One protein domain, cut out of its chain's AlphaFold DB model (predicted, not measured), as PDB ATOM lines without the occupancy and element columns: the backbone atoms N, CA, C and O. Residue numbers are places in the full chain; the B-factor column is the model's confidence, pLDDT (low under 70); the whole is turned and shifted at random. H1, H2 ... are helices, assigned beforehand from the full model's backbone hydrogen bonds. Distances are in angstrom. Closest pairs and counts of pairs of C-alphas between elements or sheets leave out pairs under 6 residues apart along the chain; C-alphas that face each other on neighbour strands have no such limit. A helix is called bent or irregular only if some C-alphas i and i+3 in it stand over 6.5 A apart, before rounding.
ATOM      1  N   SER A 275     -24.064  41.662 -36.217       82.88
ATOM      2  CA  SER A 275     -24.577  40.505 -36.963       82.88
ATOM      3  C   SER A 275     -25.813  40.886 -37.795       82.88
ATOM      4  O   SER A 275     -26.698  41.566 -37.265       82.88
ATOM      5  N   PRO A 276     -25.892  40.502 -39.084       83.25
ATOM      6  CA  PRO A 276     -25.070  39.487 -39.755       83.25
ATOM      7  C   PRO A 276     -23.810  40.019 -40.470       83.25
ATOM      8  O   PRO A 276     -23.127  39.270 -41.164       83.25
ATOM      9  N   CYS A 277     -23.484  41.307 -40.343       85.56
ATOM     10  CA  CYS A 277     -22.328  41.913 -41.000       85.56
ATOM     11  C   CYS A 277     -21.004  41.505 -40.308       85.56
ATOM     12  O   CYS A 277     -20.874  41.675 -39.093       85.56
ATOM     13  N   PRO A 278     -19.987  41.006 -41.038       85.00
ATOM     14  CA  PRO A 278     -18.666  40.709 -40.474       85.00
ATOM     15  C   PRO A 278     -17.927  41.962 -39.992       85.00
ATOM     16  O   PRO A 278     -18.067  43.024 -40.597       85.00
ATOM     17  N   CYS A 279     -17.046  41.820 -38.990       84.44
ATOM     18  CA  CYS A 279     -16.287  42.942 -38.407       84.44
ATOM     19  C   CYS A 279     -15.598  43.822 -39.464       84.44
ATOM     20  O   CYS A 279     -15.714  45.040 -39.416       84.44
ATOM     21  N   ALA A 280     -14.928  43.214 -40.450       82.75
ATOM     22  CA  ALA A 280     -14.185  43.951 -41.475       82.75
ATOM     23  C   ALA A 280     -15.087  44.803 -42.390       82.75
ATOM     24  O   ALA A 280     -14.706  45.898 -42.801       82.75
ATOM     25  N   MET A 281     -16.285  44.313 -42.724       86.31
ATOM     26  CA  MET A 281     -17.255  45.080 -43.514       86.31
ATOM     27  C   MET A 281     -17.933  46.142 -42.661       86.31
ATOM     28  O   MET A 281     -18.140  47.255 -43.134       86.31
ATOM     29  N   TRP A 282     -18.225  45.820 -41.401       88.00
ATOM     30  CA  TRP A 282     -18.806  46.764 -40.458       88.00
ATOM     31  C   TRP A 282     -17.884  47.959 -40.203       88.00
ATOM     32  O   TRP A 282     -18.323  49.101 -40.285       88.00
ATOM     33  N   GLU A 283     -16.592  47.717 -39.986       85.44
ATOM     34  CA  GLU A 283     -15.593  48.771 -39.791       85.44
ATOM     35  C   GLU A 283     -15.514  49.709 -41.006       85.44
ATOM     36  O   GLU A 283     -15.530  50.936 -40.859       85.44
ATOM     37  N   ARG A 284     -15.506  49.145 -42.222       84.50
ATOM     38  CA  ARG A 284     -15.550  49.917 -43.476       84.50
ATOM     39  C   ARG A 284     -16.848  50.706 -43.616       84.50
ATOM     40  O   ARG A 284     -16.811  51.875 -44.000       84.50
ATOM     41  N   TRP A 285     -17.981  50.090 -43.294       87.69
ATOM     42  CA  TRP A 285     -19.288  50.736 -43.336       87.69
ATOM     43  C   TRP A 285     -19.370  51.906 -42.356       87.69
ATOM     44  O   TRP A 285     -19.804  52.994 -42.735       87.69
ATOM     45  N   GLU A 286     -18.901  51.731 -41.122       85.94
ATOM     46  CA  GLU A 286     -18.849  52.803 -40.131       85.94
ATOM     47  C   GLU A 286     -17.915  53.937 -40.558       85.94
ATOM     48  O   GLU A 286     -18.279  55.109 -40.435       85.94
ATOM     49  N   ALA A 287     -16.728  53.618 -41.083       82.12
ATOM     50  CA  ALA A 287     -15.810  54.622 -41.614       82.12
ATOM     51  C   ALA A 287     -16.466  55.422 -42.748       82.12
ATOM     52  O   ALA A 287     -16.405  56.655 -42.760       82.12
ATOM     53  N   LYS A 288     -17.180  54.734 -43.646       81.94
ATOM     54  CA  LYS A 288     -17.938  55.367 -44.724       81.94
ATOM     55  C   LYS A 288     -19.080  56.235 -44.198       81.94
ATOM     56  O   LYS A 288     -19.246  57.362 -44.655       81.94
ATOM     57  N   CYS A 289     -19.812  55.773 -43.186       81.56
ATOM     58  CA  CYS A 289     -20.828  56.574 -42.511       81.56
ATOM     59  C   CYS A 289     -20.223  57.827 -41.870       81.56
ATOM     60  O   CYS A 289     -20.792  58.904 -42.013       81.56
ATOM     61  N   ARG A 290     -19.049  57.756 -41.236       76.38
ATOM     62  CA  ARG A 290     -18.392  58.947 -40.671       76.38
ATOM     63  C   ARG A 290     -17.996  59.978 -41.738       76.38
ATOM     64  O   ARG A 290     -18.095  61.171 -41.469       76.38
ATOM     65  N   GLY A 291     -17.585  59.540 -42.931       69.50
ATOM     66  CA  GLY A 291     -17.152  60.433 -44.014       69.50
ATOM     67  C   GLY A 291     -18.275  60.966 -44.913       69.50
ATOM     68  O   GLY A 291     -18.287  62.145 -45.265       69.50
ATOM     69  N   GLU A 292     -19.236  60.117 -45.287       71.94
ATOM     70  CA  GLU A 292     -20.186  60.391 -46.376       71.94
ATOM     71  C   GLU A 292     -21.656  60.481 -45.932       71.94
ATOM     72  O   GLU A 292     -22.477  60.990 -46.701       71.94
ATOM     73  N   SER A 293     -22.013  60.054 -44.708       67.88
ATOM     74  CA  SER A 293     -23.421  60.042 -44.252       67.88
ATOM     75  C   SER A 293     -24.084  61.408 -44.340       67.88
ATOM     76  O   SER A 293     -25.232  61.503 -44.742       67.88
ATOM     77  N   MET A 294     -23.352  62.482 -44.042       60.69
ATOM     78  CA  MET A 294     -23.875  63.846 -44.084       60.69
ATOM     79  C   MET A 294     -24.259  64.300 -45.496       60.69
ATOM     80  O   MET A 294     -25.223  65.046 -45.665       60.69
ATOM     81  N   ASN A 295     -23.512  63.854 -46.511       61.84
ATOM     82  CA  ASN A 295     -23.837  64.134 -47.907       61.84
ATOM     83  C   ASN A 295     -25.132  63.417 -48.294       61.84
ATOM     84  O   ASN A 295     -25.999  64.014 -48.927       61.84
ATOM     85  N   VAL A 296     -25.286  62.162 -47.867       64.50
ATOM     86  CA  VAL A 296     -26.492  61.368 -48.124       64.50
ATOM     87  C   VAL A 296     -27.689  61.873 -47.325       64.50
ATOM     88  O   VAL A 296     -28.763  62.008 -47.889       64.50
ATOM     89  N   ASP A 297     -27.518  62.233 -46.058       59.59
ATOM     90  CA  ASP A 297     -28.564  62.814 -45.214       59.59
ATOM     91  C   ASP A 297     -29.117  64.102 -45.815       59.59
ATOM     92  O   ASP A 297     -30.329  64.320 -45.830       59.59
ATOM     93  N   TRP A 298     -28.234  64.937 -46.363       53.84
ATOM     94  CA  TRP A 298     -28.658  66.108 -47.113       53.84
ATOM     95  C   TRP A 298     -29.425  65.709 -48.375       53.84
ATOM     96  O   TRP A 298     -30.473  66.301 -48.635       53.84
ATOM     97  N   ILE A 299     -28.946  64.717 -49.145       57.00
ATOM     98  CA  ILE A 299     -29.658  64.208 -50.330       57.00
ATOM     99  C   ILE A 299     -31.060  63.762 -49.912       57.00
ATOM    100  O   ILE A 299     -32.020  64.337 -50.398       57.00
ATOM    101  N   LEU A 300     -31.195  62.860 -48.940       56.88
ATOM    102  CA  LEU A 300     -32.477  62.334 -48.456       56.88
ATOM    103  C   LEU A 300     -33.417  63.428 -47.920       56.88
ATOM    104  O   LEU A 300     -34.624  63.378 -48.153       56.88
ATOM    105  N   ALA A 301     -32.890  64.453 -47.245       52.06
ATOM    106  CA  ALA A 301     -33.696  65.569 -46.747       52.06
ATOM    107  C   ALA A 301     -34.216  66.493 -47.869       52.06
ATOM    108  O   ALA A 301     -35.265  67.124 -47.712       52.06
ATOM    109  N   ASN A 302     -33.496  66.583 -48.992       44.12
ATOM    110  CA  ASN A 302     -33.800  67.502 -50.097       44.12
ATOM    111  C   ASN A 302     -34.368  66.800 -51.342       44.12
ATOM    112  O   ASN A 302     -34.990  67.448 -52.186       44.12
ATOM    113  N   THR A 303     -34.243  65.479 -51.429       47.59
ATOM    114  CA  THR A 303     -34.904  64.612 -52.400       47.59
ATOM    115  C   THR A 303     -35.971  63.824 -51.662       47.59
ATOM    116  O   THR A 303     -35.680  62.840 -50.993       47.59
ATOM    117  N   LYS A 304     -37.234  64.246 -51.753       43.12
ATOM    118  CA  LYS A 304     -38.319  63.446 -51.176       43.12
ATOM    119  C   LYS A 304     -38.467  62.147 -51.969       43.12
ATOM    120  O   LYS A 304     -38.971  62.181 -53.094       43.12
ATOM    121  N   SER A 305     -38.069  61.029 -51.368       42.00
ATOM    122  CA  SER A 305     -38.537  59.698 -51.760       42.00
ATOM    123  C   SER A 305     -40.063  59.621 -51.592       42.00
ATOM    124  O   SER A 305     -40.664  60.364 -50.810       42.00
ATOM    125  N   CYS A 306     -40.704  58.762 -52.387       36.84
ATOM    126  CA  CYS A 306     -42.151  58.534 -52.381       36.84
ATOM    127  C   CYS A 306     -42.683  58.308 -50.946       36.84
ATOM    128  O   CYS A 306     -42.056  57.571 -50.191       36.84
ATOM    129  N   TYR A 332     -30.833  46.661 -55.493       66.81
ATOM    130  CA  TYR A 332     -30.243  47.756 -56.268       66.81
ATOM    131  C   TYR A 332     -29.935  47.316 -57.709       66.81
ATOM    132  O   TYR A 332     -29.072  46.467 -57.935       66.81
ATOM    133  N   ASP A 333     -30.604  47.913 -58.702       66.38
ATOM    134  CA  ASP A 333     -30.376  47.606 -60.122       66.38
ATOM    135  C   ASP A 333     -29.199  48.411 -60.709       66.38
ATOM    136  O   ASP A 333     -29.351  49.465 -61.342       66.38
ATOM    137  N   ASP A 334     -27.992  47.872 -60.530       61.66
ATOM    138  CA  ASP A 334     -26.753  48.412 -61.103       61.66
ATOM    139  C   ASP A 334     -26.789  48.499 -62.649       61.66
ATOM    140  O   ASP A 334     -26.147  49.372 -63.249       61.66
ATOM    141  N   ALA A 335     -27.544  47.623 -63.325       56.84
ATOM    142  CA  ALA A 335     -27.599  47.533 -64.785       56.84
ATOM    143  C   ALA A 335     -28.539  48.579 -65.412       56.84
ATOM    144  O   ALA A 335     -28.269  49.087 -66.511       56.84
ATOM    145  N   ALA A 336     -29.634  48.935 -64.739       55.12
ATOM    146  CA  ALA A 336     -30.474  50.070 -65.115       55.12
ATOM    147  C   ALA A 336     -29.745  51.406 -64.921       55.12
ATOM    148  O   ALA A 336     -29.836  52.270 -65.796       55.12
ATOM    149  N   GLU A 337     -28.977  51.572 -63.840       54.25
ATOM    150  CA  GLU A 337     -28.270  52.831 -63.563       54.25
ATOM    151  C   GLU A 337     -27.004  53.014 -64.413       54.25
ATOM    152  O   GLU A 337     -26.722  54.126 -64.868       54.25
ATOM    153  N   LYS A 338     -26.297  51.930 -64.770       55.75
ATOM    154  CA  LYS A 338     -25.186  51.956 -65.752       55.75
ATOM    155  C   LYS A 338     -25.587  52.535 -67.109       55.75
ATOM    156  O   LYS A 338     -24.740  53.094 -67.801       55.75
ATOM    157  N   ARG A 339     -26.864  52.428 -67.488       52.06
ATOM    158  CA  ARG A 339     -27.398  52.977 -68.745       52.06
ATOM    159  C   ARG A 339     -27.718  54.475 -68.678       52.06
ATOM    160  O   ARG A 339     -27.897  55.086 -69.726       52.06
ATOM    161  N   LYS A 340     -27.795  55.064 -67.481       45.25
ATOM    162  CA  LYS A 340     -28.287  56.436 -67.262       45.25
ATOM    163  C   LYS A 340     -27.213  57.407 -66.757       45.25
ATOM    164  O   LYS A 340     -27.402  58.619 -66.854       45.25
ATOM    165  N   VAL A 341     -26.131  56.897 -66.167       50.12
ATOM    166  CA  VAL A 341     -25.283  57.662 -65.244       50.12
ATOM    167  C   VAL A 341     -23.800  57.237 -65.319       50.12
ATOM    168  O   VAL A 341     -23.498  56.056 -65.484       50.12
ATOM    169  N   ASP A 342     -22.863  58.187 -65.173       52.88
ATOM    170  CA  ASP A 342     -21.409  57.925 -65.161       52.88
ATOM    171  C   ASP A 342     -20.912  57.137 -63.922       52.88
ATOM    172  O   ASP A 342     -21.662  56.804 -63.002       52.88
ATOM    173  N   GLY A 343     -19.630  56.753 -63.911       51.75
ATOM    174  CA  GLY A 343     -19.056  55.878 -62.880       51.75
ATOM    175  C   GLY A 343     -19.047  56.458 -61.461       51.75
ATOM    176  O   GLY A 343     -19.343  55.728 -60.517       51.75
ATOM    177  N   ALA A 344     -18.749  57.749 -61.300       53.97
ATOM    178  CA  ALA A 344     -18.689  58.393 -59.985       53.97
ATOM    179  C   ALA A 344     -20.094  58.566 -59.394       53.97
ATOM    180  O   ALA A 344     -20.342  58.249 -58.229       53.97
ATOM    181  N   ARG A 345     -21.049  58.970 -60.235       59.66
ATOM    182  CA  ARG A 345     -22.437  59.209 -59.837       59.66
ATOM    183  C   ARG A 345     -23.176  57.918 -59.455       59.66
ATOM    184  O   ARG A 345     -24.010  57.945 -58.553       59.66
ATOM    185  N   ARG A 346     -22.819  56.767 -60.042       67.56
ATOM    186  CA  ARG A 346     -23.350  55.453 -59.622       67.56
ATOM    187  C   ARG A 346     -22.931  55.047 -58.210       67.56
ATOM    188  O   ARG A 346     -23.749  54.480 -57.491       67.56
ATOM    189  N   LYS A 347     -21.700  55.358 -57.789       69.88
ATOM    190  CA  LYS A 347     -21.199  55.004 -56.446       69.88
ATOM    191  C   LYS A 347     -21.965  55.742 -55.341       69.88
ATOM    192  O   LYS A 347     -22.324  55.123 -54.342       69.88
ATOM    193  N   VAL A 348     -22.276  57.025 -55.553       70.31
ATOM    194  CA  VAL A 348     -23.039  57.853 -54.600       70.31
ATOM    195  C   VAL A 348     -24.492  57.389 -54.488       70.31
ATOM    196  O   VAL A 348     -24.985  57.206 -53.379       70.31
ATOM    197  N   LEU A 349     -25.171  57.147 -55.617       69.50
ATOM    198  CA  LEU A 349     -26.562  56.670 -55.621       69.50
ATOM    199  C   LEU A 349     -26.699  55.287 -54.981       69.50
ATOM    200  O   LEU A 349     -27.627  55.050 -54.209       69.50
ATOM    201  N   ARG A 350     -25.735  54.401 -55.246       77.31
ATOM    202  CA  ARG A 350     -25.663  53.091 -54.607       77.31
ATOM    203  C   ARG A 350     -25.500  53.231 -53.098       77.31
ATOM    204  O   ARG A 350     -26.293  52.668 -52.358       77.31
ATOM    205  N   TYR A 351     -24.522  54.007 -52.630       81.19
ATOM    206  CA  TYR A 351     -24.350  54.223 -51.191       81.19
ATOM    207  C   TYR A 351     -25.606  54.816 -50.542       81.19
ATOM    208  O   TYR A 351     -26.042  54.314 -49.509       81.19
ATOM    209  N   ALA A 352     -26.241  55.804 -51.182       76.12
ATOM    210  CA  ALA A 352     -27.473  56.408 -50.689       76.12
ATOM    211  C   ALA A 352     -28.610  55.387 -50.518       76.12
ATOM    212  O   ALA A 352     -29.264  55.385 -49.479       76.12
ATOM    213  N   HIS A 353     -28.794  54.481 -51.482       77.19
ATOM    214  CA  HIS A 353     -29.818  53.433 -51.433       77.19
ATOM    215  C   HIS A 353     -29.684  52.513 -50.205       77.19
ATOM    216  O   HIS A 353     -30.670  52.272 -49.503       77.19
ATOM    217  N   TYR A 354     -28.473  52.006 -49.943       84.19
ATOM    218  CA  TYR A 354     -28.210  51.117 -48.805       84.19
ATOM    219  C   TYR A 354     -28.204  51.884 -47.475       84.19
ATOM    220  O   TYR A 354     -28.713  51.385 -46.471       84.19
ATOM    221  N   TYR A 355     -27.672  53.111 -47.463       83.00
ATOM    222  CA  TYR A 355     -27.605  53.945 -46.263       83.00
ATOM    223  C   TYR A 355     -28.993  54.383 -45.775       83.00
ATOM    224  O   TYR A 355     -29.254  54.330 -44.574       83.00
ATOM    225  N   GLU A 356     -29.901  54.753 -46.686       79.50
ATOM    226  CA  GLU A 356     -31.289  55.111 -46.358       79.50
ATOM    227  C   GLU A 356     -31.989  53.981 -45.587       79.50
ATOM    228  O   GLU A 356     -32.592  54.229 -44.545       79.50
ATOM    229  N   ARG A 357     -31.844  52.732 -46.048       82.12
ATOM    230  CA  ARG A 357     -32.463  51.549 -45.427       82.12
ATOM    231  C   ARG A 357     -31.797  51.167 -44.109       82.12
ATOM    232  O   ARG A 357     -32.488  50.991 -43.107       82.12
ATOM    233  N   TYR A 358     -30.462  51.134 -44.078       86.12
ATOM    234  CA  TYR A 358     -29.680  50.958 -42.848       86.12
ATOM    235  C   TYR A 358     -30.155  51.916 -41.746       86.12
ATOM    236  O   TYR A 358     -30.468  51.485 -40.629       86.12
ATOM    237  N   LYS A 359     -30.260  53.208 -42.085       79.81
ATOM    238  CA  LYS A 359     -30.678  54.266 -41.166       79.81
ATOM    239  C   LYS A 359     -32.146  54.123 -40.775       79.81
ATOM    240  O   LYS A 359     -32.449  54.184 -39.589       79.81
ATOM    241  N   ALA A 360     -33.040  53.871 -41.729       77.56
ATOM    242  CA  ALA A 360     -34.470  53.723 -41.466       77.56
ATOM    243  C   ALA A 360     -34.764  52.602 -40.457       77.56
ATOM    244  O   ALA A 360     -35.487  52.831 -39.489       77.56
ATOM    245  N   HIS A 361     -34.159  51.419 -40.617       82.69
ATOM    246  CA  HIS A 361     -34.326  50.328 -39.649       82.69
ATOM    247  C   HIS A 361     -33.750  50.678 -38.272       82.69
ATOM    248  O   HIS A 361     -34.388  50.389 -37.256       82.69
ATOM    249  N   GLY A 362     -32.597  51.352 -38.225       75.69
ATOM    250  CA  GLY A 362     -32.009  51.838 -36.975       75.69
ATOM    251  C   GLY A 362     -32.878  52.887 -36.270       75.69
ATOM    252  O   GLY A 362     -32.987  52.880 -35.043       75.69
ATOM    253  N   ASP A 363     -33.518  53.780 -37.024       75.31
ATOM    254  CA  ASP A 363     -34.421  54.815 -36.514       75.31
ATOM    255  C   ASP A 363     -35.731  54.200 -35.996       75.31
ATOM    256  O   ASP A 363     -36.157  54.520 -34.880       75.31
ATOM    257  N   SER A 364     -36.326  53.261 -36.742       81.25
ATOM    258  CA  SER A 364     -37.509  52.498 -36.313       81.25
ATOM    259  C   SER A 364     -37.240  51.713 -35.035       81.25
ATOM    260  O   SER A 364     -38.024  51.804 -34.095       81.25
ATOM    261  N   ARG A 365     -36.088  51.036 -34.935       86.44
ATOM    262  CA  ARG A 365     -35.664  50.325 -33.720       86.44
ATOM    263  C   ARG A 365     -35.622  51.246 -32.503       86.44
ATOM    264  O   ARG A 365     -36.079  50.863 -31.426       86.44
ATOM    265  N   ARG A 366     -35.065  52.457 -32.641       76.94
ATOM    266  CA  ARG A 366     -35.023  53.442 -31.542       76.94
ATOM    267  C   ARG A 366     -36.427  53.908 -31.163       76.94
ATOM    268  O   ARG A 366     -36.767  53.890 -29.985       76.94
ATOM    269  N   ALA A 367     -37.262  54.239 -32.147       75.69
ATOM    270  CA  ALA A 367     -38.641  54.653 -31.903       75.69
ATOM    271  C   ALA A 367     -39.486  53.549 -31.233       75.69
ATOM    272  O   ALA A 367     -40.251  53.835 -30.311       75.69
ATOM    273  N   GLU A 368     -39.336  52.295 -31.659       84.19
ATOM    274  CA  GLU A 368     -40.016  51.122 -31.095       84.19
ATOM    275  C   GLU A 368     -39.507  50.792 -29.677       84.19
ATOM    276  O   GLU A 368     -40.285  50.376 -28.816       84.19
ATOM    277  N   ALA A 369     -38.227  51.027 -29.379       80.81
ATOM    278  CA  ALA A 369     -37.697  50.884 -28.024       80.81
ATOM    279  C   ALA A 369     -38.222  51.981 -27.078       80.81
ATOM    280  O   ALA A 369     -38.670  51.679 -25.974       80.81
ATOM    281  N   GLU A 370     -38.209  53.245 -27.514       80.50
ATOM    282  CA  GLU A 370     -38.563  54.401 -26.678       80.50
ATOM    283  C   GLU A 370     -40.072  54.578 -26.479       80.50
ATOM    284  O   GLU A 370     -40.517  54.934 -25.388       80.50
ATOM    285  N   LYS A 371     -40.873  54.366 -27.532       77.88
ATOM    286  CA  LYS A 371     -42.317  54.659 -27.515       77.88
ATOM    287  C   LYS A 371     -43.157  53.412 -27.291       77.88
ATOM    288  O   LYS A 371     -44.072  53.425 -26.469       77.88
ATOM    289  N   LEU A 372     -42.859  52.345 -28.028       78.81
ATOM    290  CA  LEU A 372     -43.672  51.131 -28.027       78.81
ATOM    291  C   LEU A 372     -43.345  50.225 -26.826       78.81
ATOM    292  O   LEU A 372     -44.262  49.664 -26.229       78.81
ATOM    293  N   GLY A 373     -42.079  50.159 -26.399       81.12
ATOM    294  CA  GLY A 373     -41.647  49.376 -25.232       81.12
ATOM    295  C   GLY A 373     -42.430  49.669 -23.946       81.12
ATOM    296  O   GLY A 373     -43.087  48.761 -23.428       81.12
ATOM    297  N   PRO A 374     -42.475  50.926 -23.460       82.75
ATOM    298  CA  PRO A 374     -43.240  51.270 -22.258       82.75
ATOM    299  C   PRO A 374     -44.742  50.964 -22.379       82.75
ATOM    300  O   PRO A 374     -45.383  50.578 -21.399       82.75
ATOM    301  N   ALA A 375     -45.318  51.109 -23.579       79.81
ATOM    302  CA  ALA A 375     -46.726  50.810 -23.833       79.81
ATOM    303  C   ALA A 375     -47.019  49.301 -23.746       79.81
ATOM    304  O   ALA A 375     -48.021  48.900 -23.140       79.81
ATOM    305  N   ILE A 376     -46.128  48.464 -24.288       80.69
ATOM    306  CA  ILE A 376     -46.215  47.000 -24.204       80.69
ATOM    307  C   ILE A 376     -45.999  46.527 -22.769       80.69
ATOM    308  O   ILE A 376     -46.779  45.709 -22.289       80.69
ATOM    309  N   GLU A 377     -45.019  47.072 -22.045       80.94
ATOM    310  CA  GLU A 377     -44.804  46.746 -20.630       80.94
ATOM    311  C   GLU A 377     -46.015  47.113 -19.770       80.94
ATOM    312  O   GLU A 377     -46.441  46.326 -18.924       80.94
ATOM    313  N   ALA A 378     -46.626  48.277 -20.009       78.94
ATOM    314  CA  ALA A 378     -47.853  48.672 -19.328       78.94
ATOM    315  C   ALA A 378     -49.025  47.733 -19.667       78.94
ATOM    316  O   ALA A 378     -49.820  47.398 -18.789       78.94
ATOM    317  N   ARG A 379     -49.132  47.272 -20.921       76.94
ATOM    318  CA  ARG A 379     -50.139  46.285 -21.352       76.94
ATOM    319  C   ARG A 379     -49.900  44.918 -20.708       76.94
ATOM    320  O   ARG A 379     -50.846  44.325 -20.199       76.94
ATOM    321  N   ALA A 380     -48.656  44.453 -20.671       76.94
ATOM    322  CA  ALA A 380     -48.254  43.212 -20.020       76.94
ATOM    323  C   ALA A 380     -48.498  43.263 -18.504       76.94
ATOM    324  O   ALA A 380     -48.974  42.290 -17.928       76.94
ATOM    325  N   ARG A 381     -48.244  44.410 -17.861       77.38
ATOM    326  CA  ARG A 381     -48.525  44.633 -16.437       77.38
ATOM    327  C   ARG A 381     -50.023  44.587 -16.137       77.38
ATOM    328  O   ARG A 381     -50.420  43.856 -15.240       77.38
ATOM    329  N   ARG A 382     -50.858  45.271 -16.932       74.44
ATOM    330  CA  ARG A 382     -52.329  45.214 -16.795       74.44
ATOM    331  C   ARG A 382     -52.869  43.785 -16.904       74.44
ATOM    332  O   ARG A 382     -53.714  43.401 -16.110       74.44
ATOM    333  N   LEU A 383     -52.337  42.993 -17.838       71.25
ATOM    334  CA  LEU A 383     -52.695  41.579 -17.990       71.25
ATOM    335  C   LEU A 383     -52.262  40.706 -16.796       71.25
ATOM    336  O   LEU A 383     -52.872  39.670 -16.567       71.25
ATOM    337  N   ARG A 384     -51.224  41.105 -16.043       73.06
ATOM    338  CA  ARG A 384     -50.740  40.390 -14.847       73.06
ATOM    339  C   ARG A 384     -51.452  40.821 -13.556       73.06
ATOM    340  O   ARG A 384     -51.583  40.001 -12.654       73.06
ATOM    341  N   GLU A 385     -51.867  42.086 -13.451       70.44
ATOM    342  CA  GLU A 385     -52.416  42.686 -12.220       70.44
ATOM    343  C   GLU A 385     -53.944  42.573 -12.087       70.44
ATOM    344  O   GLU A 385     -54.428  42.502 -10.959       70.44
ATOM    345  N   ASP A 386     -54.696  42.510 -13.196       60.81
ATOM    346  CA  ASP A 386     -56.165  42.365 -13.192       60.81
ATOM    347  C   ASP A 386     -56.639  41.156 -14.036       60.81
ATOM    348  O   ASP A 386     -57.330  41.321 -15.048       60.81
ATOM    349  N   PRO A 387     -56.214  39.919 -13.704       61.25
ATOM    350  CA  PRO A 387     -56.680  38.738 -14.413       61.25
ATOM    351  C   PRO A 387     -58.119  38.407 -13.998       61.25
ATOM    352  O   PRO A 387     -58.396  38.168 -12.821       61.25
ATOM    353  N   ASP A 388     -59.035  38.302 -14.967       60.25
ATOM    354  CA  ASP A 388     -60.315  37.623 -14.736       60.25
ATOM    355  C   ASP A 388     -60.006  36.212 -14.176       60.25
ATOM    356  O   ASP A 388     -59.211  35.484 -14.790       60.25
ATOM    357  N   PRO A 389     -60.590  35.799 -13.032       58.25
ATOM    358  CA  PRO A 389     -60.345  34.495 -12.415       58.25
ATOM    359  C   PRO A 389     -60.500  33.304 -13.374       58.25
ATOM    360  O   PRO A 389     -59.879  32.265 -13.155       58.25
ATOM    361  N   ALA A 390     -61.302  33.447 -14.436       59.22
ATOM    362  CA  ALA A 390     -61.494  32.424 -15.462       59.22
ATOM    363  C   ALA A 390     -60.372  32.365 -16.525       59.22
ATOM    364  O   ALA A 390     -60.240  31.347 -17.202       59.22
ATOM    365  N   THR A 391     -59.556  33.416 -16.682       59.38
ATOM    366  CA  THR A 391     -58.548  33.548 -17.762       59.38
ATOM    367  C   THR A 391     -57.118  33.813 -17.269       59.38
ATOM    368  O   THR A 391     -56.203  33.965 -18.082       59.38
ATOM    369  N   ALA A 392     -56.886  33.794 -15.951       59.38
ATOM    370  CA  ALA A 392     -55.594  34.094 -15.326       59.38
ATOM    371  C   ALA A 392     -54.364  33.391 -15.960       59.38
ATOM    372  O   ALA A 392     -53.386  34.087 -16.241       59.38
ATOM    373  N   PRO A 393     -54.383  32.081 -16.298       62.41
ATOM    374  CA  PRO A 393     -53.240  31.431 -16.951       62.41
ATOM    375  C   PRO A 393     -52.983  31.969 -18.370       62.41
ATOM    376  O   PRO A 393     -51.852  32.273 -18.738       62.41
ATOM    377  N   ALA A 394     -54.048  32.161 -19.156       62.88
ATOM    378  CA  ALA A 394     -53.959  32.644 -20.535       62.88
ATOM    379  C   ALA A 394     -53.502  34.111 -20.614       62.88
ATOM    380  O   ALA A 394     -52.789  34.483 -21.548       62.88
ATOM    381  N   SER A 395     -53.877  34.928 -19.623       64.56
ATOM    382  CA  SER A 395     -53.464  36.331 -19.507       64.56
ATOM    383  C   SER A 395     -51.969  36.493 -19.195       64.56
ATOM    384  O   SER A 395     -51.304  37.323 -19.820       64.56
ATOM    385  N   GLY A 396     -51.415  35.644 -18.317       68.12
ATOM    386  CA  GLY A 396     -49.985  35.608 -18.003       68.12
ATOM    387  C   GLY A 396     -49.135  35.199 -19.207       68.12
ATOM    388  O   GLY A 396     -48.170  35.887 -19.546       68.12
ATOM    389  N   ASP A 397     -49.545  34.148 -19.919       73.56
ATOM    390  CA  ASP A 397     -48.847  33.702 -21.127       73.56
ATOM    391  C   ASP A 397     -48.933  34.722 -22.273       73.56
ATOM    392  O   ASP A 397     -47.997  34.858 -23.058       73.56
ATOM    393  N   ALA A 398     -50.059  35.430 -22.410       73.00
ATOM    394  CA  ALA A 398     -50.211  36.485 -23.411       73.00
ATOM    395  C   ALA A 398     -49.305  37.689 -23.105       73.00
ATOM    396  O   ALA A 398     -48.734  38.276 -24.022       73.00
ATOM    397  N   ALA A 399     -49.133  38.033 -21.825       76.31
ATOM    398  CA  ALA A 399     -48.216  39.083 -21.397       76.31
ATOM    399  C   ALA A 399     -46.751  38.734 -21.711       76.31
ATOM    400  O   ALA A 399     -46.003  39.600 -22.162       76.31
ATOM    401  N   GLU A 400     -46.342  37.480 -21.499       82.75
ATOM    402  CA  GLU A 400     -44.993  37.024 -21.858       82.75
ATOM    403  C   GLU A 400     -44.797  36.950 -23.378       82.75
ATOM    404  O   GLU A 400     -43.771  37.403 -23.881       82.75
ATOM    405  N   ALA A 401     -45.802  36.483 -24.126       82.75
ATOM    406  CA  ALA A 401     -45.759  36.441 -25.587       82.75
ATOM    407  C   ALA A 401     -45.599  37.835 -26.218       82.75
ATOM    408  O   ALA A 401     -44.824  37.993 -27.155       82.75
ATOM    409  N   LEU A 402     -46.278  38.861 -25.691       82.12
ATOM    410  CA  LEU A 402     -46.129  40.244 -26.166       82.12
ATOM    411  C   LEU A 402     -44.741  40.821 -25.856       82.12
ATOM    412  O   LEU A 402     -44.159  41.508 -26.695       82.12
ATOM    413  N   ALA A 403     -44.196  40.532 -24.671       83.31
ATOM    414  CA  ALA A 403     -42.847  40.957 -24.306       83.31
ATOM    415  C   ALA A 403     -41.778  40.248 -25.157       83.31
ATOM    416  O   ALA A 403     -40.813  40.879 -25.586       83.31
ATOM    417  N   ALA A 404     -41.963  38.955 -25.444       85.88
ATOM    418  CA  ALA A 404     -41.107  38.196 -26.350       85.88
ATOM    419  C   ALA A 404     -41.178  38.739 -27.786       85.88
ATOM    420  O   ALA A 404     -40.137  38.990 -28.384       85.88
ATOM    421  N   ALA A 405     -42.383  39.018 -28.290       87.94
ATOM    422  CA  ALA A 405     -42.598  39.601 -29.613       87.94
ATOM    423  C   ALA A 405     -41.935  40.979 -29.772       87.94
ATOM    424  O   ALA A 405     -41.354  41.271 -30.814       87.94
ATOM    425  N   HIS A 406     -41.966  41.826 -28.736       88.94
ATOM    426  CA  HIS A 406     -41.265  43.117 -28.755       88.94
ATOM    427  C   HIS A 406     -39.743  42.960 -28.767       88.94
ATOM    428  O   HIS A 406     -39.069  43.634 -29.543       88.94
ATOM    429  N   ARG A 407     -39.191  42.039 -27.963       87.25
ATOM    430  CA  ARG A 407     -37.750  41.728 -27.986       87.25
ATOM    431  C   ARG A 407     -37.312  41.213 -29.356       87.25
ATOM    432  O   ARG A 407     -36.299  41.682 -29.872       87.25
ATOM    433  N   ALA A 408     -38.089  40.306 -29.945       87.50
ATOM    434  CA  ALA A 408     -37.839  39.785 -31.281       87.50
ATOM    435  C   ALA A 408     -37.904  40.894 -32.338       87.50
ATOM    436  O   ALA A 408     -36.988  41.008 -33.141       87.50
ATOM    437  N   LEU A 409     -38.903  41.787 -32.280       88.06
ATOM    438  CA  LEU A 409     -39.000  42.940 -33.180       88.06
ATOM    439  C   LEU A 409     -37.725  43.799 -33.159       88.06
ATOM    440  O   LEU A 409     -37.167  44.092 -34.216       88.06
ATOM    441  N   LEU A 410     -37.239  44.176 -31.970       87.81
ATOM    442  CA  LEU A 410     -36.026  44.991 -31.841       87.81
ATOM    443  C   LEU A 410     -34.787  44.263 -32.380       87.81
ATOM    444  O   LEU A 410     -33.995  44.869 -33.103       87.81
ATOM    445  N   ALA A 411     -34.643  42.971 -32.073       87.25
ATOM    446  CA  ALA A 411     -33.547  42.149 -32.583       87.25
ATOM    447  C   ALA A 411     -33.582  42.048 -34.117       87.25
ATOM    448  O   ALA A 411     -32.561  42.218 -34.782       87.25
ATOM    449  N   SER A 412     -34.763  41.852 -34.703       89.38
ATOM    450  CA  SER A 412     -34.939  41.758 -36.153       89.38
ATOM    451  C   SER A 412     -34.694  43.083 -36.871       89.38
ATOM    452  O   SER A 412     -34.140  43.082 -37.969       89.38
ATOM    453  N   ARG A 413     -35.030  44.226 -36.259       88.25
ATOM    454  CA  ARG A 413     -34.662  45.549 -36.791       88.25
ATOM    455  C   ARG A 413     -33.154  45.759 -36.827       88.25
ATOM    456  O   ARG A 413     -32.645  46.286 -37.815       88.25
ATOM    457  N   ASP A 414     -32.459  45.349 -35.768       86.62
ATOM    458  CA  ASP A 414     -31.000  45.412 -35.702       86.62
ATOM    459  C   ASP A 414     -30.389  44.547 -36.822       86.62
ATOM    460  O   ASP A 414     -29.583  45.046 -37.610       86.62
ATOM    461  N   VAL A 415     -30.856  43.303 -36.976       89.19
ATOM    462  CA  VAL A 415     -30.447  42.375 -38.049       89.19
ATOM    463  C   VAL A 415     -30.683  42.960 -39.449       89.19
ATOM    464  O   VAL A 415     -29.774  42.924 -40.278       89.19
ATOM    465  N   LEU A 416     -31.858  43.540 -39.715       88.00
ATOM    466  CA  LEU A 416     -32.189  44.168 -41.003       88.00
ATOM    467  C   LEU A 416     -31.329  45.400 -41.297       88.00
ATOM    468  O   LEU A 416     -30.822  45.556 -42.402       88.00
ATOM    469  N   SER A 417     -31.105  46.266 -40.306       88.12
ATOM    470  CA  SER A 417     -30.217  47.420 -40.472       88.12
ATOM    471  C   SER A 417     -28.816  46.964 -40.906       88.12
ATOM    472  O   SER A 417     -28.277  47.433 -41.910       88.12
ATOM    473  N   ARG A 418     -28.249  45.978 -40.207       91.06
ATOM    474  CA  ARG A 418     -26.890  45.469 -40.446       91.06
ATOM    475  C   ARG A 418     -26.777  44.628 -41.722       91.06
ATOM    476  O   ARG A 418     -25.707  44.607 -42.333       91.06
ATOM    477  N   SER A 419     -27.857  43.981 -42.167       91.19
ATOM    478  CA  SER A 419     -27.869  43.218 -43.421       91.19
ATOM    479  C   SER A 419     -27.679  44.119 -44.649       91.19
ATOM    480  O   SER A 419     -27.017  43.714 -45.602       91.19
ATOM    481  N   TYR A 420     -28.120  45.383 -44.600       90.12
ATOM    482  CA  TYR A 420     -27.842  46.364 -45.657       90.12
ATOM    483  C   TYR A 420     -26.377  46.802 -45.733       90.12
ATOM    484  O   TYR A 420     -25.848  46.976 -46.833       90.12
ATOM    485  N   ALA A 421     -25.700  46.930 -44.588       89.19
ATOM    486  CA  ALA A 421     -24.260  47.195 -44.555       89.19
ATOM    487  C   ALA A 421     -23.470  46.035 -45.187       89.19
ATOM    488  O   ALA A 421     -22.557  46.254 -45.986       89.19
ATOM    489  N   PHE A 422     -23.869  44.794 -44.888       89.25
ATOM    490  CA  PHE A 422     -23.324  43.593 -45.523       89.25
ATOM    491  C   PHE A 422     -23.579  43.575 -47.040       89.25
ATOM    492  O   PHE A 422     -22.632  43.483 -47.822       89.25
ATOM    493  N   ALA A 423     -24.831  43.742 -47.471       88.38
ATOM    494  CA  ALA A 423     -25.222  43.700 -48.880       88.38
ATOM    495  C   ALA A 423     -24.495  44.757 -49.736       88.38
ATOM    496  O   ALA A 423     -24.083  44.476 -50.868       88.38
ATOM    497  N   TYR A 424     -24.267  45.957 -49.185       86.75
ATOM    498  CA  TYR A 424     -23.505  47.012 -49.855       86.75
ATOM    499  C   TYR A 424     -22.081  46.560 -50.216       86.75
ATOM    500  O   TYR A 424     -21.624  46.823 -51.334       86.75
ATOM    501  N   HIS A 425     -21.386  45.877 -49.305       84.88
ATOM    502  CA  HIS A 425     -20.016  45.413 -49.534       84.88
ATOM    503  C   HIS A 425     -19.952  44.108 -50.335       84.88
ATOM    504  O   HIS A 425     -19.050  43.951 -51.155       84.88
ATOM    505  N   MET A 426     -20.918  43.206 -50.163       82.19
ATOM    506  CA  MET A 426     -20.919  41.913 -50.853       82.19
ATOM    507  C   MET A 426     -21.246  42.007 -52.338       82.19
ATOM    508  O   MET A 426     -20.551  41.422 -53.169       82.19
ATOM    509  N   PHE A 427     -22.291  42.752 -52.697       79.62
ATOM    510  CA  PHE A 427     -22.845  42.693 -54.054       79.62
ATOM    511  C   PHE A 427     -22.346  43.828 -54.975       79.62
ATOM    512  O   PHE A 427     -22.695  43.880 -56.157       79.62
ATOM    513  N   GLY A 428     -21.465  44.711 -54.481       63.59
ATOM    514  CA  GLY A 428     -21.027  45.947 -55.151       63.59
ATOM    515  C   GLY A 428     -19.769  45.876 -56.003       63.59
ATOM    516  O   GLY A 428     -18.783  45.307 -55.567       63.59
ATOM    517  N   GLY A 429     -19.788  46.482 -57.200       59.06
ATOM    518  CA  GLY A 429     -18.693  46.457 -58.194       59.06
ATOM    519  C   GLY A 429     -17.321  46.996 -57.740       59.06
ATOM    520  O   GLY A 429     -17.251  47.704 -56.750       59.06
ATOM    521  N   GLU A 430     -16.256  46.664 -58.497       48.47
ATOM    522  CA  GLU A 430     -14.792  46.919 -58.320       48.47
ATOM    523  C   GLU A 430     -14.158  46.621 -56.938       48.47
ATOM    524  O   GLU A 430     -13.031  46.144 -56.895       48.47
ATOM    525  N   GLU A 431     -14.878  46.796 -55.829       52.00
ATOM    526  CA  GLU A 431     -14.485  46.479 -54.445       52.00
ATOM    527  C   GLU A 431     -14.990  45.098 -53.977       52.00
ATOM    528  O   GLU A 431     -14.980  44.808 -52.779       52.00
ATOM    529  N   ARG A 432     -15.439  44.226 -54.898       56.53
ATOM    530  CA  ARG A 432     -15.890  42.866 -54.558       56.53
ATOM    531  C   ARG A 432     -14.751  42.087 -53.911       56.53
ATOM    532  O   ARG A 432     -13.760  41.767 -54.561       56.53
ATOM    533  N   THR A 433     -14.933  41.691 -52.660       53.78
ATOM    534  CA  THR A 433     -14.001  40.825 -51.923       53.78
ATOM    535  C   THR A 433     -14.195  39.337 -52.247       53.78
ATOM    536  O   THR A 433     -14.007  38.489 -51.384       53.78
ATOM    537  N   LEU A 434     -14.594  38.990 -53.474       58.34
ATOM    538  CA  LEU A 434     -14.817  37.598 -53.881       58.34
ATOM    539  C   LEU A 434     -13.503  36.934 -54.310       58.34
ATOM    540  O   LEU A 434     -12.642  37.567 -54.927       58.34
ATOM    541  N   LYS A 435     -13.352  35.635 -54.033       58.06
ATOM    542  CA  LYS A 435     -12.290  34.816 -54.635       58.06
ATOM    543  C   LYS A 435     -12.428  34.868 -56.159       58.06
ATOM    544  O   LYS A 435     -13.520  34.683 -56.686       58.06
ATOM    545  N   ALA A 436     -11.313  35.020 -56.877       52.66
ATOM    546  CA  ALA A 436     -11.272  35.097 -58.345       52.66
ATOM    547  C   ALA A 436     -11.841  33.861 -59.093       52.66
ATOM    548  O   ALA A 436     -11.877  33.861 -60.319       52.66
ATOM    549  N   ALA A 437     -12.261  32.812 -58.374       52.25
ATOM    550  CA  ALA A 437     -12.742  31.536 -58.902       52.25
ATOM    551  C   ALA A 437     -14.223  31.221 -58.588       52.25
ATOM    552  O   ALA A 437     -14.676  30.136 -58.943       52.25
ATOM    553  N   ALA A 438     -14.976  32.109 -57.923       59.84
ATOM    554  CA  ALA A 438     -16.400  31.869 -57.656       59.84
ATOM    555  C   ALA A 438     -17.237  32.039 -58.948       59.84
ATOM    556  O   ALA A 438     -17.119  33.086 -59.596       59.84
ATOM    557  N   PRO A 439     -18.073  31.061 -59.349       71.00
ATOM    558  CA  PRO A 439     -18.927  31.186 -60.529       71.00
ATOM    559  C   PRO A 439     -19.939  32.325 -60.361       71.00
ATOM    560  O   PRO A 439     -20.658  32.381 -59.365       71.00
ATOM    561  N   GLU A 440     -20.060  33.212 -61.356       68.62
ATOM    562  CA  GLU A 440     -21.022  34.331 -61.309       68.62
ATOM    563  C   GLU A 440     -22.475  33.862 -61.093       68.62
ATOM    564  O   GLU A 440     -23.263  34.569 -60.468       68.62
ATOM    565  N   SER A 441     -22.823  32.655 -61.553       74.50
ATOM    566  CA  SER A 441     -24.139  32.033 -61.356       74.50
ATOM    567  C   SER A 441     -24.419  31.611 -59.911       74.50
ATOM    568  O   SER A 441     -25.562  31.687 -59.467       74.50
ATOM    569  N   GLU A 442     -23.397  31.180 -59.170       76.69
ATOM    570  CA  GLU A 442     -23.538  30.801 -57.757       76.69
ATOM    571  C   GLU A 442     -23.682  32.049 -56.888       76.69
ATOM    572  O   GLU A 442     -24.579  32.118 -56.054       76.69
ATOM    573  N   VAL A 443     -22.886  33.087 -57.171       74.69
ATOM    574  CA  VAL A 443     -22.994  34.392 -56.500       74.69
ATOM    575  C   VAL A 443     -24.364  35.024 -56.750       74.69
ATOM    576  O   VAL A 443     -24.960  35.568 -55.826       74.69
ATOM    577  N   ALA A 444     -24.891  34.936 -57.975       77.94
ATOM    578  CA  ALA A 444     -26.216  35.456 -58.304       77.94
ATOM    579  C   ALA A 444     -27.347  34.684 -57.601       77.94
ATOM    580  O   ALA A 444     -28.308  35.305 -57.153       77.94
ATOM    581  N   THR A 445     -27.225  33.357 -57.487       81.75
ATOM    582  CA  THR A 445     -28.194  32.513 -56.767       81.75
ATOM    583  C   THR A 445     -28.184  32.821 -55.269       81.75
ATOM    584  O   THR A 445     -29.239  33.092 -54.703       81.75
ATOM    585  N   ALA A 446     -27.004  32.869 -54.645       82.12
ATOM    586  CA  ALA A 446     -26.863  33.195 -53.225       82.12
ATOM    587  C   ALA A 446     -27.297  34.642 -52.921       82.12
ATOM    588  O   ALA A 446     -27.926  34.908 -51.900       82.12
ATOM    589  N   GLN A 447     -27.028  35.587 -53.835       84.56
ATOM    590  CA  GLN A 447     -27.547  36.953 -53.740       84.56
ATOM    591  C   GLN A 447     -29.079  36.975 -53.767       84.56
ATOM    592  O   GLN A 447     -29.676  37.641 -52.928       84.56
ATOM    593  N   ALA A 448     -29.709  36.264 -54.707       82.88
ATOM    594  CA  ALA A 448     -31.166  36.208 -54.805       82.88
ATOM    595  C   ALA A 448     -31.789  35.592 -53.545       82.88
ATOM    596  O   ALA A 448     -32.714  36.168 -52.984       82.88
ATOM    597  N   LEU A 449     -31.224  34.490 -53.043       86.56
ATOM    598  CA  LEU A 449     -31.690  33.843 -51.817       86.56
ATOM    599  C   LEU A 449     -31.588  34.773 -50.594       86.56
ATOM    600  O   LEU A 449     -32.525  34.868 -49.798       86.56
ATOM    601  N   PHE A 450     -30.470  35.491 -50.459       89.50
ATOM    602  CA  PHE A 450     -30.289  36.492 -49.409       89.50
ATOM    603  C   PHE A 450     -31.302  37.643 -49.530       89.50
ATOM    604  O   PHE A 450     -31.938  38.001 -48.537       89.50
ATOM    605  N   GLU A 451     -31.460  38.219 -50.728       86.56
ATOM    606  CA  GLU A 451     -32.383  39.334 -50.985       86.56
ATOM    607  C   GLU A 451     -33.848  38.913 -50.745       86.56
ATOM    608  O   GLU A 451     -34.600  39.677 -50.140       86.56
ATOM    609  N   ASP A 452     -34.238  37.685 -51.100       83.12
ATOM    610  CA  ASP A 452     -35.580  37.140 -50.846       83.12
ATOM    611  C   ASP A 452     -35.856  36.988 -49.341       83.12
ATOM    612  O   ASP A 452     -36.916  37.378 -48.839       83.12
ATOM    613  N   HIS A 453     -34.899  36.449 -48.576       87.19
ATOM    614  CA  HIS A 453     -35.032  36.348 -47.122       87.19
ATOM    615  C   HIS A 453     -35.035  37.715 -46.434       87.19
ATOM    616  O   HIS A 453     -35.798  37.906 -45.483       87.19
ATOM    617  N   GLN A 454     -34.245  38.673 -46.927       87.25
ATOM    618  CA  GLN A 454     -34.251  40.053 -46.444       87.25
ATOM    619  C   GLN A 454     -35.626  40.709 -46.670       87.25
ATOM    620  O   GLN A 454     -36.192  41.265 -45.730       87.25
ATOM    621  N   GLU A 455     -36.210  40.569 -47.863       83.25
ATOM    622  CA  GLU A 455     -37.535  41.113 -48.195       83.25
ATOM    623  C   GLU A 455     -38.649  40.478 -47.342       83.25
ATOM    624  O   GLU A 455     -39.513  41.168 -46.785       83.25
ATOM    625  N   MET A 456     -38.619  39.150 -47.177       82.31
ATOM    626  CA  MET A 456     -39.594  38.456 -46.334       82.31
ATOM    627  C   MET A 456     -39.473  38.862 -44.864       82.31
ATOM    628  O   MET A 456     -40.499  39.028 -44.197       82.31
ATOM    629  N   ALA A 457     -38.255  39.054 -44.352       85.19
ATOM    630  CA  ALA A 457     -38.040  39.544 -42.996       85.19
ATOM    631  C   ALA A 457     -38.613  40.960 -42.819       85.19
ATOM    632  O   ALA A 457     -39.359  41.185 -41.867       85.19
ATOM    633  N   GLU A 458     -38.364  41.884 -43.750       84.38
ATOM    634  CA  GLU A 458     -38.917  43.248 -43.711       84.38
ATOM    635  C   GLU A 458     -40.439  43.259 -43.656       84.38
ATOM    636  O   GLU A 458     -41.036  43.862 -42.761       84.38
ATOM    637  N   ARG A 459     -41.081  42.526 -44.572       79.81
ATOM    638  CA  ARG A 459     -42.542  42.454 -44.648       79.81
ATOM    639  C   ARG A 459     -43.159  41.983 -43.332       79.81
ATOM    640  O   ARG A 459     -44.195  42.506 -42.915       79.81
ATOM    641  N   HIS A 460     -42.573  40.971 -42.698       83.19
ATOM    642  CA  HIS A 460     -43.108  40.415 -41.456       83.19
ATOM    643  C   HIS A 460     -42.738  41.254 -40.226       83.19
ATOM    644  O   HIS A 460     -43.560  41.350 -39.315       83.19
ATOM    645  N   VAL A 461     -41.585  41.931 -40.229       84.44
ATOM    646  CA  VAL A 461     -41.199  42.913 -39.202       84.44
ATOM    647  C   VAL A 461     -42.172  44.090 -39.176       84.44
ATOM    648  O   VAL A 461     -42.637  44.458 -38.097       84.44
ATOM    649  N   GLU A 462     -42.577  44.625 -40.333       84.25
ATOM    650  CA  GLU A 462     -43.583  45.698 -40.371       84.25
ATOM    651  C   GLU A 462     -44.956  45.231 -39.879       84.25
ATOM    652  O   GLU A 462     -45.622  45.941 -39.121       84.25
ATOM    653  N   LYS A 463     -45.381  44.016 -40.254       81.06
ATOM    654  CA  LYS A 463     -46.629  43.425 -39.739       81.06
ATOM    655  C   LYS A 463     -46.584  43.254 -38.220       81.06
ATOM    656  O   LYS A 463     -47.572  43.551 -37.550       81.06
ATOM    657  N   LEU A 464     -45.456  42.789 -37.681       83.12
ATOM    658  CA  LEU A 464     -45.257  42.611 -36.245       83.12
ATOM    659  C   LEU A 464     -45.264  43.957 -35.510       83.12
ATOM    660  O   LEU A 464     -45.957  44.094 -34.503       83.12
ATOM    661  N   SER A 465     -44.570  44.964 -36.045       84.81
ATOM    662  CA  SER A 465     -44.573  46.331 -35.512       84.81
ATOM    663  C   SER A 465     -45.987  46.920 -35.481       84.81
ATOM    664  O   SER A 465     -46.443  47.387 -34.437       84.81
ATOM    665  N   GLY A 466     -46.738  46.793 -36.579       79.50
ATOM    666  CA  GLY A 466     -48.134  47.228 -36.658       79.50
ATOM    667  C   GLY A 466     -49.058  46.503 -35.675       79.50
ATOM    668  O   GLY A 466     -49.880  47.145 -35.022       79.50
ATOM    669  N   LEU A 467     -48.902  45.182 -35.519       82.00
ATOM    670  CA  LEU A 467     -49.677  44.387 -34.558       82.00
ATOM    671  C   LEU A 467     -49.422  44.832 -33.114       82.00
ATOM    672  O   LEU A 467     -50.358  44.911 -32.316       82.00
ATOM    673  N   LEU A 468     -48.166  45.123 -32.776       81.06
ATOM    674  CA  LEU A 468     -47.787  45.575 -31.443       81.06
ATOM    675  C   LEU A 468     -48.221  47.024 -31.173       81.06
ATOM    676  O   LEU A 468     -48.589  47.340 -30.040       81.06
ATOM    677  N   ALA A 469     -48.211  47.883 -32.197       77.88
ATOM    678  CA  ALA A 469     -48.631  49.281 -32.113       77.88
ATOM    679  C   ALA A 469     -50.156  49.476 -32.070       77.88
ATOM    680  O   ALA A 469     -50.620  50.529 -31.635       77.88
ATOM    681  N   ALA A 470     -50.947  48.495 -32.515       72.06
ATOM    682  CA  ALA A 470     -52.401  48.576 -32.478       72.06
ATOM    683  C   ALA A 470     -52.930  48.589 -31.029       72.06
ATOM    684  O   ALA A 470     -52.752  47.628 -30.269       72.06
ATOM    685  N   ASP A 471     -53.636  49.663 -30.659       56.78
ATOM    686  CA  ASP A 471     -54.407  49.722 -29.417       56.78
ATOM    687  C   ASP A 471     -55.456  48.605 -29.427       56.78
ATOM    688  O   ASP A 471     -56.289  48.512 -30.333       56.78
ATOM    689  N   ALA A 472     -55.435  47.736 -28.412       50.34
ATOM    690  CA  ALA A 472     -56.517  46.779 -28.235       50.34
ATOM    691  C   ALA A 472     -57.820  47.574 -28.017       50.34
ATOM    692  O   ALA A 472     -57.863  48.394 -27.093       50.34
ATOM    693  N   LEU A 484     -57.930  38.182 -27.227       65.19
ATOM    694  CA  LEU A 484     -56.624  38.093 -26.572       65.19
ATOM    695  C   LEU A 484     -55.852  36.841 -27.010       65.19
ATOM    696  O   LEU A 484     -54.661  36.932 -27.306       65.19
ATOM    697  N   ARG A 485     -56.529  35.689 -27.115       68.81
ATOM    698  CA  ARG A 485     -55.934  34.449 -27.639       68.81
ATOM    699  C   ARG A 485     -55.499  34.591 -29.093       68.81
ATOM    700  O   ARG A 485     -54.398  34.160 -29.422       68.81
ATOM    701  N   ARG A 486     -56.305  35.247 -29.931       74.31
ATOM    702  CA  ARG A 486     -55.955  35.538 -31.326       74.31
ATOM    703  C   ARG A 486     -54.755  36.479 -31.426       74.31
ATOM    704  O   ARG A 486     -53.794  36.142 -32.094       74.31
ATOM    705  N   ALA A 487     -54.746  37.583 -30.679       70.44
ATOM    706  CA  ALA A 487     -53.604  38.499 -30.651       70.44
ATOM    707  C   ALA A 487     -52.312  37.821 -30.151       70.44
ATOM    708  O   ALA A 487     -51.239  38.091 -30.681       70.44
ATOM    709  N   LYS A 488     -52.407  36.915 -29.163       78.75
ATOM    710  CA  LYS A 488     -51.285  36.073 -28.711       78.75
ATOM    711  C   LYS A 488     -50.801  35.147 -29.830       78.75
ATOM    712  O   LYS A 488     -49.603  35.084 -30.076       78.75
ATOM    713  N   GLN A 489     -51.710  34.425 -30.485       81.88
ATOM    714  CA  GLN A 489     -51.381  33.510 -31.583       81.88
ATOM    715  C   GLN A 489     -50.734  34.251 -32.754       81.88
ATOM    716  O   GLN A 489     -49.691  33.815 -33.229       81.88
ATOM    717  N   ASP A 490     -51.292  35.394 -33.150       80.25
ATOM    718  CA  ASP A 490     -50.772  36.226 -34.233       80.25
ATOM    719  C   ASP A 490     -49.380  36.790 -33.882       80.25
ATOM    720  O   ASP A 490     -48.477  36.754 -34.715       80.25
ATOM    721  N   ALA A 491     -49.164  37.241 -32.636       81.44
ATOM    722  CA  ALA A 491     -47.856  37.715 -32.170       81.44
ATOM    723  C   ALA A 491     -46.799  36.598 -32.156       81.44
ATOM    724  O   ALA A 491     -45.685  36.809 -32.634       81.44
ATOM    725  N   VAL A 492     -47.140  35.407 -31.652       85.75
ATOM    726  CA  VAL A 492     -46.233  34.245 -31.627       85.75
ATOM    727  C   VAL A 492     -45.926  33.763 -33.045       85.75
ATOM    728  O   VAL A 492     -44.765  33.523 -33.367       85.75
ATOM    729  N   ALA A 493     -46.940  33.667 -33.906       86.75
ATOM    730  CA  ALA A 493     -46.778  33.224 -35.284       86.75
ATOM    731  C   ALA A 493     -45.906  34.194 -36.092       86.75
ATOM    732  O   ALA A 493     -44.962  33.760 -36.748       86.75
ATOM    733  N   LEU A 494     -46.167  35.505 -36.012       84.88
ATOM    734  CA  LEU A 494     -45.340  36.505 -36.692       84.88
ATOM    735  C   LEU A 494     -43.912  36.531 -36.144       84.88
ATOM    736  O   LEU A 494     -42.981  36.609 -36.937       84.88
ATOM    737  N   THR A 495     -43.732  36.407 -34.826       89.00
ATOM    738  CA  THR A 495     -42.397  36.322 -34.209       89.00
ATOM    739  C   THR A 495     -41.611  35.137 -34.768       89.00
ATOM    740  O   THR A 495     -40.501  35.324 -35.256       89.00
ATOM    741  N   ALA A 496     -42.216  33.946 -34.812       90.31
ATOM    742  CA  ALA A 496     -41.569  32.749 -35.347       90.31
ATOM    743  C   ALA A 496     -41.210  32.881 -36.838       90.31
ATOM    744  O   ALA A 496     -40.143  32.440 -37.263       90.31
ATOM    745  N   VAL A 497     -42.075  33.506 -37.646       89.69
ATOM    746  CA  VAL A 497     -41.806  33.745 -39.076       89.69
ATOM    747  C   VAL A 497     -40.663  34.745 -39.268       89.69
ATOM    748  O   VAL A 497     -39.788  34.525 -40.107       89.69
ATOM    749  N   VAL A 498     -40.644  35.825 -38.486       86.31
ATOM    750  CA  VAL A 498     -39.577  36.831 -38.527       86.31
ATOM    751  C   VAL A 498     -38.235  36.218 -38.114       86.31
ATOM    752  O   VAL A 498     -37.245  36.390 -38.826       86.31
ATOM    753  N   GLU A 499     -38.200  35.478 -37.004       89.56
ATOM    754  CA  GLU A 499     -36.995  34.794 -36.520       89.56
ATOM    755  C   GLU A 499     -36.492  33.764 -37.533       89.56
ATOM    756  O   GLU A 499     -35.291  33.717 -37.799       89.56
ATOM    757  N   LYS A 500     -37.399  33.013 -38.173       91.50
ATOM    758  CA  LYS A 500     -37.057  32.077 -39.251       91.50
ATOM    759  C   LYS A 500     -36.347  32.785 -40.402       91.50
ATOM    760  O   LYS A 500     -35.258  32.370 -40.778       91.50
ATOM    761  N   HIS A 501     -36.922  33.854 -40.956       90.44
ATOM    762  CA  HIS A 501     -36.300  34.558 -42.083       90.44
ATOM    763  C   HIS A 501     -34.988  35.250 -41.696       90.44
ATOM    764  O   HIS A 501     -34.039  35.227 -42.476       90.44
ATOM    765  N   CYS A 502     -34.890  35.796 -40.480       87.75
ATOM    766  CA  CYS A 502     -33.620  36.307 -39.965       87.75
ATOM    767  C   CYS A 502     -32.573  35.187 -39.857       87.75
ATOM    768  O   CYS A 502     -31.425  35.401 -40.235       87.75
ATOM    769  N   GLY A 503     -32.953  34.004 -39.368       85.56
ATOM    770  CA  GLY A 503     -32.076  32.839 -39.232       85.56
ATOM    771  C   GLY A 503     -31.593  32.289 -40.574       85.56
ATOM    772  O   GLY A 503     -30.392  32.116 -40.756       85.56
ATOM    773  N   GLU A 504     -32.493  32.099 -41.542       88.94
ATOM    774  CA  GLU A 504     -32.124  31.655 -42.897       88.94
ATOM    775  C   GLU A 504     -31.225  32.678 -43.606       88.94
ATOM    776  O   GLU A 504     -30.274  32.305 -44.289       88.94
ATOM    777  N   MET A 505     -31.443  33.978 -43.376       88.75
ATOM    778  CA  MET A 505     -30.542  35.020 -43.871       88.75
ATOM    779  C   MET A 505     -29.135  34.897 -43.256       88.75
ATOM    780  O   MET A 505     -28.147  35.005 -43.980       88.75
ATOM    781  N   HIS A 506     -29.016  34.641 -41.946       84.31
ATOM    782  CA  HIS A 506     -27.712  34.391 -41.310       84.31
ATOM    783  C   HIS A 506     -27.042  33.133 -41.864       84.31
ATOM    784  O   HIS A 506     -25.842  33.155 -42.130       84.31
ATOM    785  N   LYS A 507     -27.819  32.068 -42.073       84.56
ATOM    786  CA  LYS A 507     -27.337  30.806 -42.623       84.56
ATOM    787  C   LYS A 507     -26.811  30.974 -44.048       84.56
ATOM    788  O   LYS A 507     -25.683  30.590 -44.320       84.56
ATOM    789  N   CYS A 508     -27.560  31.644 -44.923       86.00
ATOM    790  CA  CYS A 508     -27.104  31.984 -46.275       86.00
ATOM    791  C   CYS A 508     -25.798  32.803 -46.239       86.00
ATOM    792  O   CYS A 508     -24.865  32.547 -47.000       86.00
ATOM    793  N   ILE A 509     -25.672  33.744 -45.295       84.00
ATOM    794  CA  ILE A 509     -24.428  34.498 -45.112       84.00
ATOM    795  C   ILE A 509     -23.265  33.584 -44.710       84.00
ATOM    796  O   ILE A 509     -22.199  33.663 -45.319       84.00
ATOM    797  N   GLN A 510     -23.447  32.739 -43.698       81.56
ATOM    798  CA  GLN A 510     -22.385  31.906 -43.130       81.56
ATOM    799  C   GLN A 510     -21.970  30.746 -44.038       81.56
ATOM    800  O   GLN A 510     -20.772  30.524 -44.219       81.56
ATOM    801  N   ASP A 511     -22.941  30.051 -44.623       82.00
ATOM    802  CA  ASP A 511     -22.729  28.788 -45.332       82.00
ATOM    803  C   ASP A 511     -22.463  29.000 -46.827       82.00
ATOM    804  O   ASP A 511     -21.718  28.231 -47.435       82.00
ATOM    805  N   GLU A 512     -23.034  30.051 -47.427       82.94
ATOM    806  CA  GLU A 512     -22.948  30.283 -48.874       82.94
ATOM    807  C   GLU A 512     -22.064  31.488 -49.211       82.94
ATOM    808  O   GLU A 512     -21.121  31.367 -49.992       82.94
ATOM    809  N   LEU A 513     -22.313  32.656 -48.608       82.12
ATOM    810  CA  LEU A 513     -21.692  33.915 -49.046       82.12
ATOM    811  C   LEU A 513     -20.290  34.166 -48.462       82.12
ATOM    812  O   LEU A 513     -19.391  34.602 -49.184       82.12
ATOM    813  N   LEU A 514     -20.067  33.911 -47.169       79.75
ATOM    814  CA  LEU A 514     -18.761  34.114 -46.522       79.75
ATOM    815  C   LEU A 514     -17.653  33.190 -47.060       79.75
ATOM    816  O   LEU A 514     -16.543  33.685 -47.273       79.75
ATOM    817  N   PRO A 515     -17.893  31.897 -47.350       81.06
ATOM    818  CA  PRO A 515     -16.867  31.015 -47.913       81.06
ATOM    819  C   PRO A 515     -16.354  31.453 -49.296       81.06
ATOM    820  O   PRO A 515     -15.237  31.085 -49.692       81.06
ATOM    821  N   MET A 516     -17.134  32.267 -50.021       75.19
ATOM    822  CA  MET A 516     -16.757  32.852 -51.314       75.19
ATOM    823  C   MET A 516     -15.792  34.045 -51.184       75.19
ATOM    824  O   MET A 516     -15.225  34.480 -52.192       75.19
ATOM    825  N   LEU A 517     -15.560  34.562 -49.972       70.00
ATOM    826  CA  LEU A 517     -14.642  35.673 -49.711       70.00
ATOM    827  C   LEU A 517     -13.184  35.213 -49.622       70.00
ATOM    828  O   LEU A 517     -12.889  34.130 -49.120       70.00
TER     829      LEU A 517
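Overview. This is residues 275 to 306, 332 to 472 and 484 to 517 of the 1097 residues of an uncharacterized protein of Oryza rufipogon (UniProt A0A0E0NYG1). Helices H3 to H6 form a long up-and-down bundle, each running against the one before; bent H1 crosses H4 and H3. The 207 printed residues include six named helices, H1 to H6: all helix. Only just loose, close to compact, the whole has a radius of gyration of the C-alphas of 20.2 A and spans 68 by 39 by 28 A.

Along the chain. H1, residues 279 to 302 from (-16.287, 42.942, -38.407), one helix by its hydrogen bonds, is bent into arms H1a and H1b; C-alphas 291 and 294 are 7.5 A apart. H2 is 334 to 338, H3 343 to 385, 62.1 A, H4 392 to 426, H5 440 to 469, and H6 484 to 516, ending at (-16.757, 32.852, -51.314).

Arrangement. H3 and H4, a hairpin, touch at a shallow tilt of 11 degrees, opposite ways; their closest C-alphas, Tyr 358 and Ser 417, are 4.3 A apart. H1a, H1b, H2 and H5 have every O i to N i+4 pair within hydrogen-bond range, H3 33 of 39, H4 29 of 31, H6 26 of 29.

Size, cuts and confidence. Cuts after 306 and 472 leave C-alpha gaps of 16.5 A and 8.8 A. The H4 to H5 link is long. In pLDDT, 59 residues are under 70.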